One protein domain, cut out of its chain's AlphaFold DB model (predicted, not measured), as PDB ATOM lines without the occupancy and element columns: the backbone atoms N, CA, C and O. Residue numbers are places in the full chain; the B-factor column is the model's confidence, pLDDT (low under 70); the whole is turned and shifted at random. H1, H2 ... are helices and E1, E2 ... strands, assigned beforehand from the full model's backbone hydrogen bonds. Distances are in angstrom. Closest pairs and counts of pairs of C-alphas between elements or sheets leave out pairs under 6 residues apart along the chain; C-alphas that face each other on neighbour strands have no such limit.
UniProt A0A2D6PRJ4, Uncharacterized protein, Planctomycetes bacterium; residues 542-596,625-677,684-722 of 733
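What this domain is: This is residues 542 to 596, 625 to 677 and 684 to 722 of the 733 residues of an uncharacterized protein of Planctomycetes bacterium (UniProt A0A2D6PRJ4). You are looking at a closed barrel whose wall is a ring of seven strands, E1 E3 E4 E5 E6 E7 E8 and back to E1, with E2 paired onto E1 outside that ring. The short helix H1 lies outside the barrel, at one end of it. The printed part has 147 residues, with eight named strands and one named helix in the order E1 E2 E3 E4 E5 H1 E6 E7 E8; the sheet is mixed and the class is mostly strand. The whole is compact, with a radius of gyration of the C-alphas of 14.6 A, and spans 38 by 29 by 28 A.

How they stand to each other: Start at E1, residues 542 to 557, whose pairing is staggered. E2, residues 569 to 576, and E3, residues 583 to 592, lie on one side of E1, and E8, residues 708 to 721, on the other side. E1 and E2 form an antiparallel hairpin; look for N 549 and O 573, 3.0 A apart. E1 and E3 are parallel at 68 degrees, with N 557 and O 590 at 3.0 A. Go on to E4, residues 628 to 637, antiparallel to E3, with N 589 and O 632 at 2.9 A. E5, residues 644 to 651, forms a hairpin with E4, with N 631 and O 648 at 2.9 A. E6, residues 662 to 671, is antiparallel to E5, with N 645 and O 670 at 2.8 A. E7, residues 690 to 700, is antiparallel to E6, with N 665 and O 694 at 2.8 A. E7 and E8 form a hairpin, with N 695 and O 714 at 2.8 A. E8 and E1 close the ring, antiparallel, with N 548 and O 715 at 2.8 A. H1, residues 652 to 657, is on the barrel at a height over the sheet of 7.3 A, over none of the strands; its closest C-alpha to E4 is that of Arg 652, 4.8 A from that of Gln 628. In H1 every O i to N i+4 pair is within hydrogen-bond range.

Where its parts are: Find C-alpha 542 at (27.691, -40.173, -51.881); from there E1 runs 33.3 A to C-alpha 557, and bends by 86 degrees at residue 553. E8 is 37.8 A long, bends by 64 degrees at residue 712 and ends at C-alpha 721, (23.240, -43.853, -53.464). E4 is 29.3 A long, and E7 28.1 A.

The domain as a whole: The C-alphas farthest apart, of Gly 706 and Gly 722, are 42.8 A apart. Residues 597 to 624 and 678 to 683 are not printed, with C-alpha gaps of 11.8 A and 10.7 A. The link from E1 to E2 is long, with 11 residues. The mean pLDDT of the printed part is 79.9; 24 residues are under 70, among them 672 to 677 and 684 to 688.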
ATOM      1  N   THR A 542      28.196 -40.772 -53.120       78.62
ATOM      2  CA  THR A 542      27.691 -40.173 -51.881       78.62
ATOM      3  C   THR A 542      27.102 -38.803 -52.160       78.62
ATOM      4  O   THR A 542      27.535 -38.096 -53.066       78.62
ATOM      5  N   VAL A 543      26.064 -38.446 -51.408       82.00
ATOM      6  CA  VAL A 543      25.459 -37.112 -51.443       82.00
ATOM      7  C   VAL A 543      25.418 -36.578 -50.019       82.00
ATOM      8  O   VAL A 543      24.959 -37.319 -49.147       82.00
ATOM      9  N   PRO A 544      25.869 -35.338 -49.761       87.31
ATOM     10  CA  PRO A 544      25.660 -34.712 -48.466       87.31
ATOM     11  C   PRO A 544      24.158 -34.521 -48.247       87.31
ATOM     12  O   PRO A 544      23.453 -33.995 -49.108       87.31
ATOM     13  N   VAL A 545      23.664 -35.000 -47.113       88.69
ATOM     14  CA  VAL A 545      22.248 -34.922 -46.723       88.69
ATOM     15  C   VAL A 545      22.059 -34.216 -45.388       88.69
ATOM     16  O   VAL A 545      20.933 -34.072 -44.935       88.69
ATOM     17  N   GLY A 546      23.134 -33.786 -44.734       92.25
ATOM     18  CA  GLY A 546      23.031 -33.130 -43.442       92.25
ATOM     19  C   GLY A 546      24.379 -32.869 -42.796       92.25
ATOM     20  O   GLY A 546      25.427 -33.162 -43.377       92.25
ATOM     21  N   ALA A 547      24.335 -32.360 -41.574       94.62
ATOM     22  CA  ALA A 547      25.502 -32.075 -40.760       94.62
ATOM     23  C   ALA A 547      25.203 -32.294 -39.271       94.62
ATOM     24  O   ALA A 547      24.052 -32.277 -38.835       94.62
ATOM     25  N   VAL A 548      26.259 -32.525 -38.501       94.25
ATOM     26  CA  VAL A 548      26.234 -32.644 -37.045       94.25
ATOM     27  C   VAL A 548      27.341 -31.756 -36.509       94.25
ATOM     28  O   VAL A 548      28.501 -31.981 -36.836       94.25
ATOM     29  N   GLU A 549      27.007 -30.811 -35.646       96.25
ATOM     30  CA  GLU A 549      27.993 -30.009 -34.930       96.25
ATOM     31  C   GLU A 549      27.672 -30.026 -33.441       96.25
ATOM     32  O   GLU A 549      26.505 -30.044 -33.044       96.25
ATOM     33  N   GLY A 550      28.690 -30.032 -32.588       94.88
ATOM     34  CA  GLY A 550      28.482 -29.704 -31.187       94.88
ATOM     35  C   GLY A 550      29.480 -30.331 -30.238       94.88
ATOM     36  O   GLY A 550      30.561 -30.765 -30.619       94.88
ATOM     37  N   THR A 551      29.098 -30.366 -28.965       95.50
ATOM     38  CA  THR A 551      29.984 -30.734 -27.854       95.50
ATOM     39  C   THR A 551      29.427 -31.902 -27.061       95.50
ATOM     40  O   THR A 551      28.211 -32.114 -26.987       95.50
ATOM     41  N   PHE A 552      30.311 -32.666 -26.429       94.94
ATOM     42  CA  PHE A 552      29.916 -33.784 -25.590       94.94
ATOM     43  C   PHE A 552      30.859 -34.009 -24.406       94.94
ATOM     44  O   PHE A 552      32.009 -33.573 -24.367       94.94
ATOM     45  N   THR A 553      30.342 -34.733 -23.421       94.06
ATOM     46  CA  THR A 553      31.060 -35.243 -22.257       94.06
ATOM     47  C   THR A 553      30.633 -36.685 -22.030       94.06
ATOM     48  O   THR A 553      29.445 -36.967 -21.877       94.06
ATOM     49  N   ALA A 554      31.588 -37.606 -22.012       92.75
ATOM     50  CA  ALA A 554      31.376 -39.027 -21.783       92.75
ATOM     51  C   ALA A 554      32.288 -39.537 -20.665       92.75
ATOM     52  O   ALA A 554      33.258 -38.888 -20.282       92.75
ATOM     53  N   GLU A 555      31.989 -40.735 -20.182       91.25
ATOM     54  CA  GLU A 555      32.843 -41.486 -19.269       91.25
ATOM     55  C   GLU A 555      33.264 -42.786 -19.963       91.25
ATOM     56  O   GLU A 555      32.442 -43.433 -20.625       91.25
ATOM     57  N   TRP A 556      34.543 -43.148 -19.860       89.62
ATOM     58  CA  TRP A 556      35.064 -44.384 -20.436       89.62
ATOM     59  C   TRP A 556      34.503 -45.616 -19.721       89.62
ATOM     60  O   TRP A 556      34.584 -45.731 -18.494       89.62
ATOM     61  N   SER A 557      34.030 -46.582 -20.511       85.31
ATOM     62  CA  SER A 557      33.586 -47.895 -20.044       85.31
ATOM     63  C   SER A 557      34.344 -49.024 -20.744       85.31
ATOM     64  O   SER A 557      34.454 -49.051 -21.971       85.31
ATOM     65  N   ASP A 558      34.799 -50.011 -19.971       80.50
ATOM     66  CA  ASP A 558      35.346 -51.262 -20.517       80.50
ATOM     67  C   ASP A 558      34.241 -52.227 -20.991       80.50
ATOM     68  O   ASP A 558      34.516 -53.172 -21.729       80.50
ATOM     69  N   GLU A 559      32.986 -51.976 -20.604       79.19
ATOM     70  CA  GLU A 559      31.818 -52.786 -20.957       79.19
ATOM     71  C   GLU A 559      30.861 -52.059 -21.916       79.19
ATOM     72  O   GLU A 559      30.858 -50.829 -22.048       79.19
ATOM     73  N   ALA A 560      29.999 -52.828 -22.585       71.31
ATOM     74  CA  ALA A 560      28.967 -52.286 -23.458       71.31
ATOM     75  C   ALA A 560      27.887 -51.525 -22.666       71.31
ATOM     76  O   ALA A 560      27.236 -52.069 -21.777       71.31
ATOM     77  N   VAL A 561      27.636 -50.275 -23.057       75.00
ATOM     78  CA  VAL A 561      26.562 -49.444 -22.500       75.00
ATOM     79  C   VAL A 561      25.232 -49.778 -23.179       75.00
ATOM     80  O   VAL A 561      25.094 -49.629 -24.393       75.00
ATOM     81  N   ALA A 562      24.246 -50.226 -22.395       70.00
ATOM     82  CA  ALA A 562      22.946 -50.672 -22.904       70.00
ATOM     83  C   ALA A 562      22.065 -49.531 -23.449       70.00
ATOM     84  O   ALA A 562      21.353 -49.726 -24.432       70.00
ATOM     85  N   GLU A 563      22.119 -48.343 -22.836       75.00
ATOM     86  CA  GLU A 563      21.371 -47.156 -23.276       75.00
ATOM     87  C   GLU A 563      22.293 -45.930 -23.397       75.00
ATOM     88  O   GLU A 563      22.295 -45.079 -22.504       75.00
ATOM     89  N   PRO A 564      23.054 -45.794 -24.504       76.88
ATOM     90  CA  PRO A 564      23.963 -44.662 -24.711       76.88
ATOM     91  C   PRO A 564      23.283 -43.291 -24.615       76.88
ATOM     92  O   PRO A 564      23.889 -42.329 -24.161       76.88
ATOM     93  N   SER A 565      21.996 -43.193 -24.970       76.81
ATOM     94  CA  SER A 565      21.233 -41.943 -24.856       76.81
ATOM     95  C   SER A 565      20.962 -41.503 -23.410       76.81
ATOM     96  O   SER A 565      20.425 -40.419 -23.221       76.81
ATOM     97  N   ARG A 566      21.276 -42.314 -22.387       81.31
ATOM     98  CA  ARG A 566      21.171 -41.952 -20.953       81.31
ATOM     99  C   ARG A 566      22.518 -41.755 -20.269       81.31
ATOM    100  O   ARG A 566      22.539 -41.483 -19.071       81.31
ATOM    101  N   THR A 567      23.614 -41.950 -20.985       83.38
ATOM    102  CA  THR A 567      24.964 -41.824 -20.436       83.38
ATOM    103  C   THR A 567      25.639 -40.587 -20.992       83.38
ATOM    104  O   THR A 567      25.355 -40.177 -22.116       83.38
ATOM    105  N   GLY A 568      26.532 -39.992 -20.200       88.12
ATOM    106  CA  GLY A 568      27.189 -38.748 -20.580       88.12
ATOM    107  C   GLY A 568      26.202 -37.603 -20.843       88.12
ATOM    108  O   GLY A 568      25.048 -37.623 -20.414       88.12
ATOM    109  N   SER A 569      26.675 -36.590 -21.558       89.81
ATOM    110  CA  SER A 569      25.888 -35.449 -22.017       89.81
ATOM    111  C   SER A 569      26.379 -35.026 -23.394       89.81
ATOM    112  O   SER A 569      27.583 -34.978 -23.626       89.81
ATOM    113  N   ALA A 570      25.465 -34.721 -24.309       91.50
ATOM    114  CA  ALA A 570      25.800 -34.178 -25.618       91.50
ATOM    115  C   ALA A 570      24.860 -33.017 -25.956       91.50
ATOM    116  O   ALA A 570      23.656 -33.092 -25.707       91.50
ATOM    117  N   LYS A 571      25.422 -31.950 -26.523       92.00
ATOM    118  CA  LYS A 571      24.708 -30.807 -27.093       92.00
ATOM    119  C   LYS A 571      25.078 -30.749 -28.564       92.00
ATOM    120  O   LYS A 571      26.145 -30.234 -28.889       92.00
ATOM    121  N   LEU A 572      24.234 -31.339 -29.403       91.88
ATOM    122  CA  LEU A 572      24.462 -31.439 -30.840       91.88
ATOM    123  C   LEU A 572      23.364 -30.692 -31.590       91.88
ATOM    124  O   LEU A 572      22.184 -30.873 -31.287       91.88
ATOM    125  N   GLU A 573      23.765 -29.912 -32.580       93.50
ATOM    126  CA  GLU A 573      22.912 -29.433 -33.657       93.50
ATOM    127  C   GLU A 573      22.995 -30.460 -34.786       93.50
ATOM    128  O   GLU A 573      24.079 -30.765 -35.280       93.50
ATOM    129  N   ILE A 574      21.855 -31.056 -35.145       91.94
ATOM    130  CA  ILE A 574      21.781 -32.043 -36.225       91.94
ATOM    131  C   ILE A 574      20.812 -31.528 -37.272       91.94
ATOM    132  O   ILE A 574      19.621 -31.396 -36.997       91.94
ATOM    133  N   GLU A 575      21.322 -31.289 -38.472       92.69
ATOM    134  CA  GLU A 575      20.514 -31.066 -39.664       92.69
ATOM    135  C   GLU A 575      20.530 -32.339 -40.505       92.69
ATOM    136  O   GLU A 575      21.595 -32.893 -40.781       92.69
ATOM    137  N   LEU A 576      19.357 -32.820 -40.910       89.19
ATOM    138  CA  LEU A 576      19.217 -34.012 -41.735       89.19
ATOM    139  C   LEU A 576      18.076 -33.822 -42.730       89.19
ATOM    140  O   LEU A 576      16.974 -33.445 -42.351       89.19
ATOM    141  N   ASP A 577      18.352 -34.077 -44.005       87.19
ATOM    142  CA  ASP A 577      17.431 -33.903 -45.131       87.19
ATOM    143  C   ASP A 577      16.803 -32.491 -45.209       87.19
ATOM    144  O   ASP A 577      15.693 -32.316 -45.710       87.19
ATOM    145  N   GLY A 578      17.535 -31.469 -44.744       87.56
ATOM    146  CA  GLY A 578      17.088 -30.071 -44.694       87.56
ATOM    147  C   GLY A 578      16.222 -29.717 -43.479       87.56
ATOM    148  O   GLY A 578      15.666 -28.619 -43.427       87.56
ATOM    149  N   GLU A 579      16.093 -30.624 -42.507       88.19
ATOM    150  CA  GLU A 579      15.357 -30.403 -41.263       88.19
ATOM    151  C   GLU A 579      16.300 -30.404 -40.054       88.19
ATOM    152  O   GLU A 579      17.126 -31.302 -39.878       88.19
ATOM    153  N   ALA A 580      16.153 -29.401 -39.185       90.19
ATOM    154  CA  ALA A 580      16.807 -29.394 -37.882       90.19
ATOM    155  C   ALA A 580      16.095 -30.380 -36.946       90.19
ATOM    156  O   ALA A 580      14.881 -30.299 -36.749       90.19
ATOM    157  N   LEU A 581      16.848 -31.311 -36.364       88.38
ATOM    158  CA  LEU A 581      16.305 -32.340 -35.487       88.38
ATOM    159  C   LEU A 581      16.351 -31.902 -34.023       88.38
ATOM    160  O   LEU A 581      17.409 -31.575 -33.487       88.38
ATOM    161  N   GLU A 582      15.205 -31.987 -33.348       86.69
ATOM    162  CA  GLU A 582      15.097 -31.782 -31.905       86.69
ATOM    163  C   GLU A 582      15.048 -33.120 -31.154       86.69
ATOM    164  O   GLU A 582      14.362 -34.069 -31.548       86.69
ATOM    165  N   PHE A 583      15.760 -33.189 -30.029       85.94
ATOM    166  CA  PHE A 583      15.851 -34.389 -29.201       85.94
ATOM    167  C   PHE A 583      15.364 -34.104 -27.783       85.94
ATOM    168  O   PHE A 583      15.807 -33.152 -27.145       85.94
ATOM    169  N   GLU A 584      14.508 -34.979 -27.250       85.81
ATOM    170  CA  GLU A 584      14.127 -34.947 -25.829       85.81
ATOM    171  C   GLU A 584      15.320 -35.300 -24.938       85.81
ATOM    172  O   GLU A 584      15.449 -34.830 -23.807       85.81
ATOM    173  N   ARG A 585      16.185 -36.184 -25.446       86.19
ATOM    174  CA  ARG A 585      17.359 -36.668 -24.734       86.19
ATOM    175  C   ARG A 585      18.475 -37.022 -25.702       86.19
ATOM    176  O   ARG A 585      18.242 -37.751 -26.663       86.19
ATOM    177  N   MET A 586      19.683 -36.584 -25.362       89.38
ATOM    178  CA  MET A 586      20.932 -36.882 -26.059       89.38
ATOM    179  C   MET A 586      21.969 -37.385 -25.063       89.38
ATOM    180  O   MET A 586      22.163 -36.784 -24.006       89.38
ATOM    181  N   GLY A 587      22.646 -38.470 -25.417       90.06
ATOM    182  CA  GLY A 587      23.734 -39.029 -24.626       90.06
ATOM    183  C   GLY A 587      24.875 -39.519 -25.504       90.06
ATOM    184  O   GLY A 587      24.768 -39.590 -26.731       90.06
ATOM    185  N   VAL A 588      25.979 -39.848 -24.852       91.06
ATOM    186  CA  VAL A 588      27.207 -40.327 -25.471       91.06
ATOM    187  C   VAL A 588      27.823 -41.423 -24.604       91.06
ATOM    188  O   VAL A 588      27.746 -41.404 -23.374       91.06
ATOM    189  N   SER A 589      28.438 -42.407 -25.248       90.00
ATOM    190  CA  SER A 589      29.231 -43.437 -24.581       90.00
ATOM    191  C   SER A 589      30.537 -43.658 -25.327       90.00
ATOM    192  O   SER A 589      30.550 -43.642 -26.558       90.00
ATOM    193  N   ALA A 590      31.616 -43.882 -24.584       88.38
ATOM    194  CA  ALA A 590      32.929 -44.207 -25.121       88.38
ATOM    195  C   ALA A 590      33.421 -45.519 -24.512       88.38
ATOM    196  O   ALA A 590      33.342 -45.713 -23.297       88.38
ATOM    197  N   ARG A 591      33.894 -46.439 -25.355       85.94
ATOM    198  CA  ARG A 591      34.301 -47.777 -24.909       85.94
ATOM    199  C   ARG A 591      35.355 -48.418 -25.796       85.94
ATOM    200  O   ARG A 591      35.564 -47.986 -26.935       85.94
ATOM    201  N   LYS A 592      35.931 -49.530 -25.322       79.38
ATOM    202  CA  LYS A 592      36.716 -50.440 -26.169       79.38
ATOM    203  C   LYS A 592      35.840 -50.906 -27.338       79.38
ATOM    204  O   LYS A 592      34.720 -51.383 -27.147       79.38
ATOM    205  N   TYR A 593      36.337 -50.740 -28.559       70.06
ATOM    206  CA  TYR A 593      35.678 -51.274 -29.743       70.06
ATOM    207  C   TYR A 593      35.781 -52.798 -29.732       70.06
ATOM    208  O   TYR A 593      36.873 -53.368 -29.664       70.06
ATOM    209  N   GLU A 594      34.635 -53.461 -29.828       57.97
ATOM    210  CA  GLU A 594      34.568 -54.894 -30.066       57.97
ATOM    211  C   GLU A 594      34.219 -55.121 -31.531       57.97
ATOM    212  O   GLU A 594      33.089 -54.872 -31.961       57.97
ATOM    213  N   ALA A 595      35.195 -55.607 -32.302       50.12
ATOM    214  CA  ALA A 595      34.948 -56.002 -33.678       50.12
ATOM    215  C   ALA A 595      33.824 -57.052 -33.705       50.12
ATOM    216  O   ALA A 595      33.893 -58.043 -32.962       50.12
ATOM    217  N   PRO A 596      32.797 -56.888 -34.557       42.34
ATOM    218  CA  PRO A 596      31.786 -57.915 -34.712       42.34
ATOM    219  C   PRO A 596      32.468 -59.239 -35.072       42.34
ATOM    220  O   PRO A 596      33.310 -59.297 -35.971       42.34
ATOM    221  N   PRO A 625      43.362 -57.256 -32.836       48.94
ATOM    222  CA  PRO A 625      43.416 -56.139 -33.773       48.94
ATOM    223  C   PRO A 625      43.865 -54.874 -33.024       48.94
ATOM    224  O   PRO A 625      43.643 -54.793 -31.808       48.94
ATOM    225  N   PRO A 626      44.494 -53.894 -33.707       53.69
ATOM    226  CA  PRO A 626      44.907 -52.657 -33.054       53.69
ATOM    227  C   PRO A 626      43.738 -52.116 -32.236       53.69
ATOM    228  O   PRO A 626      42.610 -52.050 -32.730       53.69
ATOM    229  N   ALA A 627      43.995 -51.822 -30.960       66.44
ATOM    230  CA  ALA A 627      42.938 -51.431 -30.045       66.44
ATOM    231  C   ALA A 627      42.202 -50.218 -30.628       66.44
ATOM    232  O   ALA A 627      42.823 -49.230 -31.018       66.44
ATOM    233  N   GLN A 628      40.883 -50.319 -30.713       74.06
ATOM    234  CA  GLN A 628      40.015 -49.280 -31.250       74.06
ATOM    235  C   GLN A 628      39.076 -48.775 -30.152       74.06
ATOM    236  O   GLN A 628      38.807 -49.472 -29.168       74.06
ATOM    237  N   VAL A 629      38.580 -47.557 -30.332       79.06
ATOM    238  CA  VAL A 629      37.580 -46.902 -29.489       79.06
ATOM    239  C   VAL A 629      36.288 -46.770 -30.282       79.06
ATOM    240  O   VAL A 629      36.312 -46.381 -31.448       79.06
ATOM    241  N   SER A 630      35.166 -47.090 -29.641       83.56
ATOM    242  CA  SER A 630      33.822 -46.804 -30.143       83.56
ATOM    243  C   SER A 630      33.276 -45.604 -29.377       83.56
ATOM    244  O   SER A 630      33.079 -45.706 -28.166       83.56
ATOM    245  N   LEU A 631      33.013 -44.499 -30.076       88.00
ATOM    246  CA  LEU A 631      32.288 -43.345 -29.546       88.00
ATOM    247  C   LEU A 631      30.881 -43.346 -30.154       88.00
ATOM    248  O   LEU A 631      30.715 -43.140 -31.353       88.00
ATOM    249  N   THR A 632      29.873 -43.622 -29.331       89.19
ATOM    250  CA  THR A 632      28.473 -43.725 -29.759       89.19
ATOM    251  C   THR A 632      27.674 -42.568 -29.176       89.19
ATOM    252  O   THR A 632      27.474 -42.523 -27.961       89.19
ATOM    253  N   LEU A 633      27.181 -41.670 -30.031       90.69
ATOM    254  CA  LEU A 633      26.234 -40.611 -29.680       90.69
ATOM    255  C   LEU A 633      24.822 -41.085 -30.022       90.69
ATOM    256  O   LEU A 633      24.599 -41.636 -31.097       90.69
ATOM    257  N   SER A 634      23.862 -40.918 -29.116       89.62
ATOM    258  CA  SER A 634      22.503 -41.421 -29.324       89.62
ATOM    259  C   SER A 634      21.448 -40.463 -28.789       89.62
ATOM    260  O   SER A 634      21.530 -40.012 -27.644       89.62
ATOM    261  N   GLY A 635      20.445 -40.199 -29.620       87.62
ATOM    262  CA  GLY A 635      19.347 -39.280 -29.366       87.62
ATOM    263  C   GLY A 635      17.980 -39.926 -29.496       87.62
ATOM    264  O   GLY A 635      17.784 -40.777 -30.358       87.62
ATOM    265  N   VAL A 636      17.022 -39.505 -28.670       83.19
ATOM    266  CA  VAL A 636      15.600 -39.877 -28.795       83.19
ATOM    267  C   VAL A 636      14.791 -38.623 -29.128       83.19
ATOM    268  O   VAL A 636      14.885 -37.628 -28.407       83.19
ATOM    269  N   ARG A 637      14.032 -38.665 -30.230       80.88
ATOM    270  CA  ARG A 637      13.162 -37.568 -30.690       80.88
ATOM    271  C   ARG A 637      11.831 -37.548 -29.923       80.88
ATOM    272  O   ARG A 637      11.460 -38.534 -29.279       80.88
ATOM    273  N   GLY A 638      11.130 -36.417 -30.006       65.69
ATOM    274  CA  GLY A 638       9.822 -36.187 -29.382       65.69
ATOM    275  C   GLY A 638       8.800 -37.299 -29.643       65.69
ATOM    276  O   GLY A 638       8.591 -37.669 -30.791       65.69
ATOM    277  N   GLY A 639       8.129 -37.816 -28.606       60.53
ATOM    278  CA  GLY A 639       6.980 -38.729 -28.785       60.53
ATOM    279  C   GLY A 639       7.288 -40.235 -28.829       60.53
ATOM    280  O   GLY A 639       6.400 -41.029 -29.141       60.53
ATOM    281  N   GLY A 640       8.502 -40.655 -28.455       55.38
ATOM    282  CA  GLY A 640       8.855 -42.073 -28.287       55.38
ATOM    283  C   GLY A 640       9.335 -42.785 -29.557       55.38
ATOM    284  O   GLY A 640       9.297 -44.018 -29.607       55.38
ATOM    285  N   GLU A 641       9.786 -42.025 -30.557       58.69
ATOM    286  CA  GLU A 641      10.394 -42.545 -31.784       58.69
ATOM    287  C   GLU A 641      11.672 -43.362 -31.523       58.69
ATOM    288  O   GLU A 641      12.268 -43.359 -30.438       58.69
ATOM    289  N   GLU A 642      12.087 -44.118 -32.539       66.81
ATOM    290  CA  GLU A 642      13.314 -44.900 -32.482       66.81
ATOM    291  C   GLU A 642      14.558 -43.995 -32.364       66.81
ATOM    292  O   GLU A 642      14.584 -42.904 -32.932       66.81
ATOM    293  N   PRO A 643      15.609 -44.413 -31.632       76.69
ATOM    294  CA  PRO A 643      16.768 -43.559 -31.421       76.69
ATOM    295  C   PRO A 643      17.551 -43.321 -32.719       76.69
ATOM    296  O   PRO A 643      17.797 -44.256 -33.485       76.69
ATOM    297  N   LEU A 644      18.018 -42.087 -32.906       85.75
ATOM    298  CA  LEU A 644      19.080 -41.751 -33.849       85.75
ATOM    299  C   LEU A 644      20.421 -42.058 -33.176       85.75
ATOM    300  O   LEU A 644      20.645 -41.668 -32.032       85.75
ATOM    301  N   THR A 645      21.313 -42.772 -33.852       87.62
ATOM    302  CA  THR A 645      22.617 -43.165 -33.308       87.62
ATOM    303  C   THR A 645      23.728 -42.854 -34.300       87.62
ATOM    304  O   THR A 645      23.648 -43.264 -35.455       87.62
ATOM    305  N   ILE A 646      24.768 -42.168 -33.833       88.00
ATOM    306  CA  ILE A 646      26.019 -41.930 -34.550       88.00
ATOM    307  C   ILE A 646      27.103 -42.775 -33.888       88.00
ATOM    308  O   ILE A 646      27.376 -42.604 -32.702       88.00
ATOM    309  N   ASP A 647      27.728 -43.672 -34.644       85.12
ATOM    310  CA  ASP A 647      28.859 -44.472 -34.172       85.12
ATOM    311  C   ASP A 647      30.136 -44.059 -34.896       85.12
ATOM    312  O   ASP A 647      30.244 -44.257 -36.107       85.12
ATOM    313  N   LEU A 648      31.107 -43.538 -34.149       84.38
ATOM    314  CA  LEU A 648      32.457 -43.243 -34.621       84.38
ATOM    315  C   LEU A 648      33.421 -44.328 -34.130       84.38
ATOM    316  O   LEU A 648      33.363 -44.744 -32.969       84.38
ATOM    317  N   THR A 649      34.315 -44.780 -35.010       77.62
ATOM    318  CA  THR A 649      35.375 -45.743 -34.664       77.62
ATOM    319  C   THR A 649      36.735 -45.084 -34.843       77.62
ATOM    320  O   THR A 649      37.028 -44.560 -35.914       77.62
ATOM    321  N   LEU A 650      37.569 -45.115 -33.802       76.31
ATOM    322  CA  LEU A 650      38.900 -44.501 -33.800       76.31
ATOM    323  C   LEU A 650      39.976 -45.505 -33.391       76.31
ATOM    324  O   LEU A 650      39.712 -46.432 -32.626       76.31
ATOM    325  N   LEU A 651      41.214 -45.290 -33.836       74.75
ATOM    326  CA  LEU A 651      42.367 -45.971 -33.248       74.75
ATOM    327  C   LEU A 651      42.581 -45.471 -31.818       74.75
ATOM    328  O   LEU A 651      42.590 -44.267 -31.568       74.75
ATOM    329  N   ARG A 652      42.802 -46.396 -30.879       77.38
ATOM    330  CA  ARG A 652      43.034 -46.067 -29.466       77.38
ATOM    331  C   ARG A 652      44.233 -45.147 -29.279       77.38
ATOM    332  O   ARG A 652      44.152 -44.226 -28.484       77.38
ATOM    333  N   THR A 653      45.303 -45.354 -30.041       74.62
ATOM    334  CA  THR A 653      46.504 -44.512 -29.982       74.62
ATOM    335  C   THR A 653      46.220 -43.067 -30.380       74.62
ATOM    336  O   THR A 653      46.711 -42.157 -29.726       74.62
ATOM    337  N   VAL A 654      45.402 -42.851 -31.414       77.50
ATOM    338  CA  VAL A 654      44.977 -41.509 -31.839       77.50
ATOM    339  C   VAL A 654      44.078 -40.886 -30.773       77.50
ATOM    340  O   VAL A 654      44.288 -39.748 -30.381       77.50
ATOM    341  N   PHE A 655      43.128 -41.659 -30.244       81.50
ATOM    342  CA  PHE A 655      42.221 -41.214 -29.188       81.50
ATOM    343  C   PHE A 655      42.955 -40.802 -27.898       81.50
ATOM    344  O   PHE A 655      42.618 -39.792 -27.291       81.50
ATOM    345  N   GLU A 656      43.964 -41.569 -27.483       80.88
ATOM    346  CA  GLU A 656      44.776 -41.296 -26.288       80.88
ATOM    347  C   GLU A 656      45.767 -40.146 -26.485       80.88
ATOM    348  O   GLU A 656      46.068 -39.438 -25.528       80.88
ATOM    349  N   ALA A 657      46.283 -39.964 -27.703       74.25
ATOM    350  CA  ALA A 657      47.218 -38.888 -28.021       74.25
ATOM    351  C   ALA A 657      46.523 -37.548 -28.306       74.25
ATOM    352  O   ALA A 657      47.181 -36.512 -28.282       74.25
ATOM    353  N   ALA A 658      45.218 -37.560 -28.585       67.56
ATOM    354  CA  ALA A 658      44.460 -36.368 -28.924       67.56
ATOM    355  C   ALA A 658      44.313 -35.437 -27.716       67.56
ATOM    356  O   ALA A 658      43.446 -35.626 -26.862       67.56
ATOM    357  N   SER A 659      45.179 -34.427 -27.656       68.88
ATOM    358  CA  SER A 659      45.119 -33.342 -26.683       68.88
ATOM    359  C   SER A 659      44.903 -32.011 -27.402       68.88
ATOM    360  O   SER A 659      45.854 -31.273 -27.646       68.88
ATOM    361  N   GLY A 660      43.653 -31.708 -27.746       71.62
ATOM    362  CA  GLY A 660      43.262 -30.449 -28.393       71.62
ATOM    363  C   GLY A 660      43.550 -30.357 -29.895       71.62
ATOM    364  O   GLY A 660      43.256 -29.323 -30.487       71.62
ATOM    365  N   ASP A 661      44.094 -31.411 -30.504       81.81
ATOM    366  CA  ASP A 661      44.263 -31.504 -31.953       81.81
ATOM    367  C   ASP A 661      42.972 -32.003 -32.619       81.81
ATOM    368  O   ASP A 661      42.251 -32.844 -32.068       81.81
ATOM    369  N   GLU A 662      42.705 -31.517 -33.831       84.25
ATOM    370  CA  GLU A 662      41.641 -32.054 -34.677       84.25
ATOM    371  C   GLU A 662      42.003 -33.451 -35.185       84.25
ATOM    372  O   GLU A 662      43.072 -33.690 -35.751       84.25
ATOM    373  N   ILE A 663      41.068 -34.378 -35.015       84.56
ATOM    374  CA  ILE A 663      41.146 -35.747 -35.502       84.56
ATOM    375  C   ILE A 663      40.108 -35.911 -36.600       84.56
ATOM    376  O   ILE A 663      38.922 -35.687 -36.375       84.56
ATOM    377  N   GLU A 664      40.513 -36.386 -37.768       81.88
ATOM    378  CA  GLU A 664      39.539 -36.794 -38.773       81.88
ATOM    379  C   GLU A 664      38.851 -38.098 -38.363       81.88
ATOM    380  O   GLU A 664      39.490 -39.099 -38.025       81.88
ATOM    381  N   VAL A 665      37.525 -38.108 -38.434       79.88
ATOM    382  CA  VAL A 665      36.696 -39.231 -38.007       79.88
ATOM    383  C   VAL A 665      35.722 -39.653 -39.087       79.88
ATOM    384  O   VAL A 665      35.264 -38.867 -39.917       79.88
ATOM    385  N   THR A 666      35.386 -40.941 -39.055       78.00
ATOM    386  CA  THR A 666      34.329 -41.514 -39.885       78.00
ATOM    387  C   THR A 666      33.428 -42.396 -39.039       78.00
ATOM    388  O   THR A 666      33.852 -42.960 -38.023       78.00
ATOM    389  N   GLY A 667      32.179 -42.522 -39.462       79.81
ATOM    390  CA  GLY A 667      31.206 -43.313 -38.738       79.81
ATOM    391  C   GLY A 667      29.936 -43.603 -39.515       79.81
ATOM    392  O   GLY A 667      29.834 -43.350 -40.717       79.81
ATOM    393  N   ARG A 668      28.950 -44.142 -38.800       81.12
ATOM    394  CA  ARG A 668      27.609 -44.428 -39.326       81.12
ATOM    395  C   ARG A 668      26.549 -43.663 -38.573       81.12
ATOM    396  O   ARG A 668      26.612 -43.574 -37.352       81.12
ATOM    397  N   LEU A 669      25.539 -43.234 -39.317       83.62
ATOM    398  CA  LEU A 669      24.273 -42.773 -38.777       83.62
ATOM    399  C   LEU A 669      23.241 -43.899 -38.910       83.62
ATOM    400  O   LEU A 669      23.101 -44.501 -39.975       83.62
ATOM    401  N   ARG A 670      22.522 -44.197 -37.831       81.75
ATOM    402  CA  ARG A 670      21.467 -45.212 -37.786       81.75
ATOM    403  C   ARG A 670      20.208 -44.619 -37.172       81.75
ATOM    404  O   ARG A 670      20.279 -44.006 -36.113       81.75
ATOM    405  N   GLU A 671      19.069 -44.869 -37.797       76.12
ATOM    406  CA  GLU A 671      17.744 -44.672 -37.207       76.12
ATOM    407  C   GLU A 671      17.225 -46.050 -36.785       76.12
ATOM    408  O   GLU A 671      17.351 -47.010 -37.550       76.12
ATOM    409  N   GLY A 672      16.732 -46.196 -35.552       69.38
ATOM    410  CA  GLY A 672      16.167 -47.469 -35.101       69.38
ATOM    411  C   GLY A 672      16.685 -47.999 -33.769       69.38
ATOM    412  O   GLY A 672      17.846 -47.805 -33.399       69.38
ATOM    413  N   ARG A 673      15.864 -48.790 -33.057       53.59
ATOM    414  CA  ARG A 673      16.382 -49.632 -31.962       53.59
ATOM    415  C   ARG A 673      17.181 -50.773 -32.582       53.59
ATOM    416  O   ARG A 673      16.607 -51.756 -33.042       53.59
ATOM    417  N   GLY A 674      18.508 -50.660 -32.578       49.16
ATOM    418  CA  GLY A 674      19.416 -51.723 -33.012       49.16
ATOM    419  C   GLY A 674      19.118 -53.052 -32.305       49.16
ATOM    420  O   GLY A 674      19.586 -53.294 -31.197       49.16
ATOM    421  N   GLY A 675      18.322 -53.914 -32.942       34.47
ATOM    422  CA  GLY A 675      17.804 -55.139 -32.349       34.47
ATOM    423  C   GLY A 675      17.662 -56.276 -33.361       34.47
ATOM    424  O   GLY A 675      16.781 -56.275 -34.210       34.47
ATOM    425  N   ARG A 676      18.516 -57.296 -33.210       33.62
ATOM    426  CA  ARG A 676      18.262 -58.721 -33.522       33.62
ATOM    427  C   ARG A 676      17.743 -59.135 -34.914       33.62
ATOM    428  O   ARG A 676      17.269 -60.259 -35.055       33.62
ATOM    429  N   ARG A 677      17.950 -58.358 -35.975       30.33
ATOM    430  CA  ARG A 677      18.145 -58.923 -37.327       30.33
ATOM    431  C   ARG A 677      19.621 -58.815 -37.693       30.33
ATOM    432  O   ARG A 677      20.030 -57.973 -38.476       30.33
ATOM    433  N   PHE A 684      19.783 -54.207 -46.865       34.81
ATOM    434  CA  PHE A 684      18.827 -55.224 -47.333       34.81
ATOM    435  C   PHE A 684      17.405 -55.022 -46.767       34.81
ATOM    436  O   PHE A 684      16.485 -55.749 -47.129       34.81
ATOM    437  N   GLY A 685      17.220 -54.039 -45.876       34.59
ATOM    438  CA  GLY A 685      15.945 -53.650 -45.272       34.59
ATOM    439  C   GLY A 685      15.430 -52.258 -45.657       34.59
ATOM    440  O   GLY A 685      14.553 -51.761 -44.963       34.59
ATOM    441  N   GLY A 686      15.966 -51.609 -46.700       42.75
ATOM    442  CA  GLY A 686      15.419 -50.345 -47.225       42.75
ATOM    443  C   GLY A 686      15.744 -49.069 -46.434       42.75
ATOM    444  O   GLY A 686      15.342 -47.993 -46.862       42.75
ATOM    445  N   ALA A 687      16.485 -49.151 -45.323       54.06
ATOM    446  CA  ALA A 687      16.982 -47.966 -44.618       54.06
ATOM    447  C   ALA A 687      18.155 -47.316 -45.390       54.06
ATOM    448  O   ALA A 687      19.020 -48.051 -45.887       54.06
ATOM    449  N   PRO A 688      18.217 -45.971 -45.484       60.66
ATOM    450  CA  PRO A 688      19.285 -45.276 -46.196       60.66
ATOM    451  C   PRO A 688      20.647 -45.555 -45.547       60.66
ATOM    452  O   PRO A 688      20.811 -45.484 -44.329       60.66
ATOM    453  N   ASN A 689      21.644 -45.899 -46.368       73.62
ATOM    454  CA  ASN A 689      23.003 -46.158 -45.894       73.62
ATOM    455  C   ASN A 689      23.726 -44.822 -45.683       73.62
ATOM    456  O   ASN A 689      24.325 -44.284 -46.618       73.62
ATOM    457  N   ARG A 690      23.620 -44.282 -44.465       80.75
ATOM    458  CA  ARG A 690      24.176 -42.979 -44.092       80.75
ATOM    459  C   ARG A 690      25.479 -43.120 -43.312       80.75
ATOM    460  O   ARG A 690      25.576 -43.864 -42.332       80.75
ATOM    461  N   SER A 691      26.477 -42.376 -43.753       80.88
ATOM    462  CA  SER A 691      27.765 -42.216 -43.102       80.88
ATOM    463  C   SER A 691      27.924 -40.815 -42.546       80.88
ATOM    464  O   SER A 691      27.237 -39.882 -42.955       80.88
ATOM    465  N   VAL A 692      28.853 -40.681 -41.610       83.62
ATOM    466  CA  VAL A 692      29.325 -39.382 -41.140       83.62
ATOM    467  C   VAL A 692      30.825 -39.286 -41.359       83.62
ATOM    468  O   VAL A 692      31.543 -40.268 -41.151       83.62
ATOM    469  N   VAL A 693      31.288 -38.121 -41.803       83.81
ATOM    470  CA  VAL A 693      32.707 -37.809 -42.011       83.81
ATOM    471  C   VAL A 693      32.956 -36.384 -41.549       83.81
ATOM    472  O   VAL A 693      32.184 -35.499 -41.900       83.81
ATOM    473  N   GLY A 694      34.027 -36.151 -40.801       87.50
ATOM    474  CA  GLY A 694      34.414 -34.804 -40.399       87.50
ATOM    475  C   GLY A 694      35.506 -34.816 -39.344       87.50
ATOM    476  O   GLY A 694      36.350 -35.715 -39.361       87.50
ATOM    477  N   THR A 695      35.490 -33.850 -38.436       90.38
ATOM    478  CA  THR A 695      36.508 -33.665 -37.401       90.38
ATOM    479  C   THR A 695      35.956 -33.924 -36.000       90.38
ATOM    480  O   THR A 695      34.762 -33.802 -35.718       90.38
ATOM    481  N   LEU A 696      36.854 -34.341 -35.115       91.25
ATOM    482  CA  LEU A 696      36.649 -34.533 -33.688       91.25
ATOM    483  C   LEU A 696      37.846 -33.920 -32.963       91.25
ATOM    484  O   LEU A 696      38.972 -34.355 -33.181       91.25
ATOM    485  N   CYS A 697      37.618 -32.978 -32.059       93.12
ATOM    486  CA  CYS A 697      38.649 -32.446 -31.173       93.12
ATOM    487  C   CYS A 697      38.385 -32.930 -29.744       93.12
ATOM    488  O   CYS A 697      37.283 -32.776 -29.212       93.12
ATOM    489  N   LEU A 698      39.388 -33.550 -29.114       91.88
ATOM    490  CA  LEU A 698      39.300 -34.047 -27.739       91.88
ATOM    491  C   LEU A 698      40.148 -33.170 -26.817       91.88
ATOM    492  O   LEU A 698      41.373 -33.160 -26.888       91.88
ATOM    493  N   THR A 699      39.493 -32.451 -25.910       90.44
ATOM    494  CA  THR A 699      40.158 -31.671 -24.847       90.44
ATOM    495  C   THR A 699      40.507 -32.521 -23.625       90.44
ATOM    496  O   THR A 699      41.415 -32.183 -22.868       90.44
ATOM    497  N   LYS A 700      39.789 -33.633 -23.433       89.81
ATOM    498  CA  LYS A 700      40.104 -34.679 -22.459       89.81
ATOM    499  C   LYS A 700      39.839 -36.034 -23.091       89.81
ATOM    500  O   LYS A 700      38.773 -36.243 -23.672       89.81
ATOM    501  N   SER A 701      40.772 -36.958 -22.925       86.88
ATOM    502  CA  SER A 701      40.638 -38.345 -23.352       86.88
ATOM    503  C   SER A 701      41.322 -39.265 -22.341       86.88
ATOM    504  O   SER A 701      42.314 -38.912 -21.703       86.88
ATOM    505  N   GLY A 702      40.759 -40.456 -22.151       84.69
ATOM    506  CA  GLY A 702      41.315 -41.473 -21.270       84.69
ATOM    507  C   GLY A 702      40.614 -42.807 -21.485       84.69
ATOM    508  O   GLY A 702      39.430 -42.852 -21.807       84.69
ATOM    509  N   THR A 703      41.366 -43.895 -21.350       85.38
ATOM    510  CA  THR A 703      40.910 -45.271 -21.623       85.38
ATOM    511  C   THR A 703      40.987 -46.163 -20.385       85.38
ATOM    512  O   THR A 703      41.032 -47.391 -20.484       85.38
ATOM    513  N   THR A 704      41.048 -45.549 -19.203       85.62
ATOM    514  CA  THR A 704      40.859 -46.234 -17.922       85.62
ATOM    515  C   THR A 704      39.410 -46.065 -17.483       85.62
ATOM    516  O   THR A 704      38.821 -45.006 -17.701       85.62
ATOM    517  N   ALA A 705      38.829 -47.104 -16.878       83.25
ATOM    518  CA  ALA A 705      37.461 -47.072 -16.359       83.25
ATOM    519  C   ALA A 705      37.198 -45.795 -15.545       83.25
ATOM    520  O   ALA A 705      37.938 -45.488 -14.607       83.25
ATOM    521  N   GLY A 706      36.163 -45.048 -15.929       82.06
ATOM    522  CA  GLY A 706      35.795 -43.790 -15.281       82.06
ATOM    523  C   GLY A 706      36.521 -42.540 -15.780       82.06
ATOM    524  O   GLY A 706      36.268 -41.446 -15.279       82.06
ATOM    525  N   SER A 707      37.424 -42.665 -16.758       89.06
ATOM    526  CA  SER A 707      38.054 -41.504 -17.391       89.06
ATOM    527  C   SER A 707      37.012 -40.605 -18.046       89.06
ATOM    528  O   SER A 707      36.191 -41.069 -18.837       89.06
ATOM    529  N   GLU A 708      37.089 -39.310 -17.758       91.75
ATOM    530  CA  GLU A 708      36.270 -38.300 -18.421       91.75
ATOM    531  C   GLU A 708      36.795 -38.038 -19.838       91.75
ATOM    532  O   GLU A 708      37.998 -37.888 -20.060       91.75
ATOM    533  N   ILE A 709      35.874 -37.954 -20.793       92.50
ATOM    534  CA  ILE A 709      36.153 -37.672 -22.198       92.50
ATOM    535  C   ILE A 709      35.331 -36.454 -22.591       92.50
ATOM    536  O   ILE A 709      34.110 -36.466 -22.460       92.50
ATOM    537  N   VAL A 710      35.994 -35.406 -23.074       93.94
ATOM    538  CA  VAL A 710      35.356 -34.137 -23.442       93.94
ATOM    539  C   VAL A 710      35.828 -33.738 -24.823       93.94
ATOM    540  O   VAL A 710      37.034 -33.606 -25.049       93.94
ATOM    541  N   GLY A 711      34.885 -33.496 -25.724       93.94
ATOM    542  CA  GLY A 711      35.221 -33.102 -27.079       93.94
ATOM    543  C   GLY A 711      34.119 -32.362 -27.808       93.94
ATOM    544  O   GLY A 711      32.990 -32.230 -27.329       93.94
ATOM    545  N   GLU A 712      34.492 -31.898 -28.985       95.00
ATOM    546  CA  GLU A 712      33.636 -31.254 -29.970       95.00
ATOM    547  C   GLU A 712      33.805 -31.939 -31.321       95.00
ATOM    548  O   GLU A 712      34.842 -32.546 -31.591       95.00
ATOM    549  N   LEU A 713      32.760 -31.908 -32.140       94.62
ATOM    550  CA  LEU A 713      32.738 -32.551 -33.446       94.62
ATOM    551  C   LEU A 713      32.026 -31.674 -34.467       94.62
ATOM    552  O   LEU A 713      31.057 -30.994 -34.131       94.62
ATOM    553  N   GLU A 714      32.481 -31.778 -35.709       94.88
ATOM    554  CA  GLU A 714      31.840 -31.221 -36.894       94.88
ATOM    555  C   GLU A 714      31.839 -32.315 -37.964       94.88
ATOM    556  O   GLU A 714      32.891 -32.764 -38.410       94.88
ATOM    557  N   LEU A 715      30.661 -32.810 -38.340       92.06
ATOM    558  CA  LEU A 715      30.499 -33.948 -39.239       92.06
ATOM    559  C   LEU A 715      29.531 -33.604 -40.363       92.06
ATOM    560  O   LEU A 715      28.442 -33.095 -40.125       92.06
ATOM    561  N   VAL A 716      29.865 -34.014 -41.579       90.56
ATOM    562  CA  VAL A 716      28.940 -34.064 -42.708       90.56
ATOM    563  C   VAL A 716      28.272 -35.434 -42.731       90.56
ATOM    564  O   VAL A 716      28.941 -36.471 -42.740       90.56
ATOM    565  N   ILE A 717      26.941 -35.447 -42.780       88.00
ATOM    566  CA  ILE A 717      26.148 -36.654 -42.999       88.00
ATOM    567  C   ILE A 717      26.042 -36.870 -44.505       88.00
ATOM    568  O   ILE A 717      25.508 -36.035 -45.234       88.00
ATOM    569  N   SER A 718      26.532 -38.010 -44.975       84.31
ATOM    570  CA  SER A 718      26.453 -38.411 -46.374       84.31
ATOM    571  C   SER A 718      25.579 -39.645 -46.534       84.31
ATOM    572  O   SER A 718      25.626 -40.572 -45.733       84.31
ATOM    573  N   GLU A 719      24.798 -39.688 -47.603       80.50
ATOM    574  CA  GLU A 719      24.006 -40.851 -47.981       80.50
ATOM    575  C   GLU A 719      24.619 -41.525 -49.206       80.50
ATOM    576  O   GLU A 719      24.813 -40.894 -50.251       80.50
ATOM    577  N   ALA A 720      24.913 -42.821 -49.096       76.50
ATOM    578  CA  ALA A 720      25.335 -43.622 -50.234       76.50
ATOM    579  C   ALA A 720      24.133 -43.938 -51.137       76.50
ATOM    580  O   ALA A 720      23.134 -44.510 -50.699       76.50
ATOM    581  N   ARG A 721      24.250 -43.610 -52.426       78.50
ATOM    582  CA  ARG A 721      23.240 -43.853 -53.464       78.50
ATOM    583  C   ARG A 721      23.800 -44.775 -54.546       78.50
ATOM    584  O   ARG A 721      24.961 -44.649 -54.918       78.50
ATOM    585  N   GLY A 722      22.956 -45.657 -55.088       79.88
ATOM    586  CA  GLY A 722      23.341 -46.606 -56.145       79.88
ATOM    587  C   GLY A 722      24.278 -47.726 -55.670       79.88
ATOM    588  O   GLY A 722      24.413 -47.976 -54.471       79.88
TER     589      GLY A 722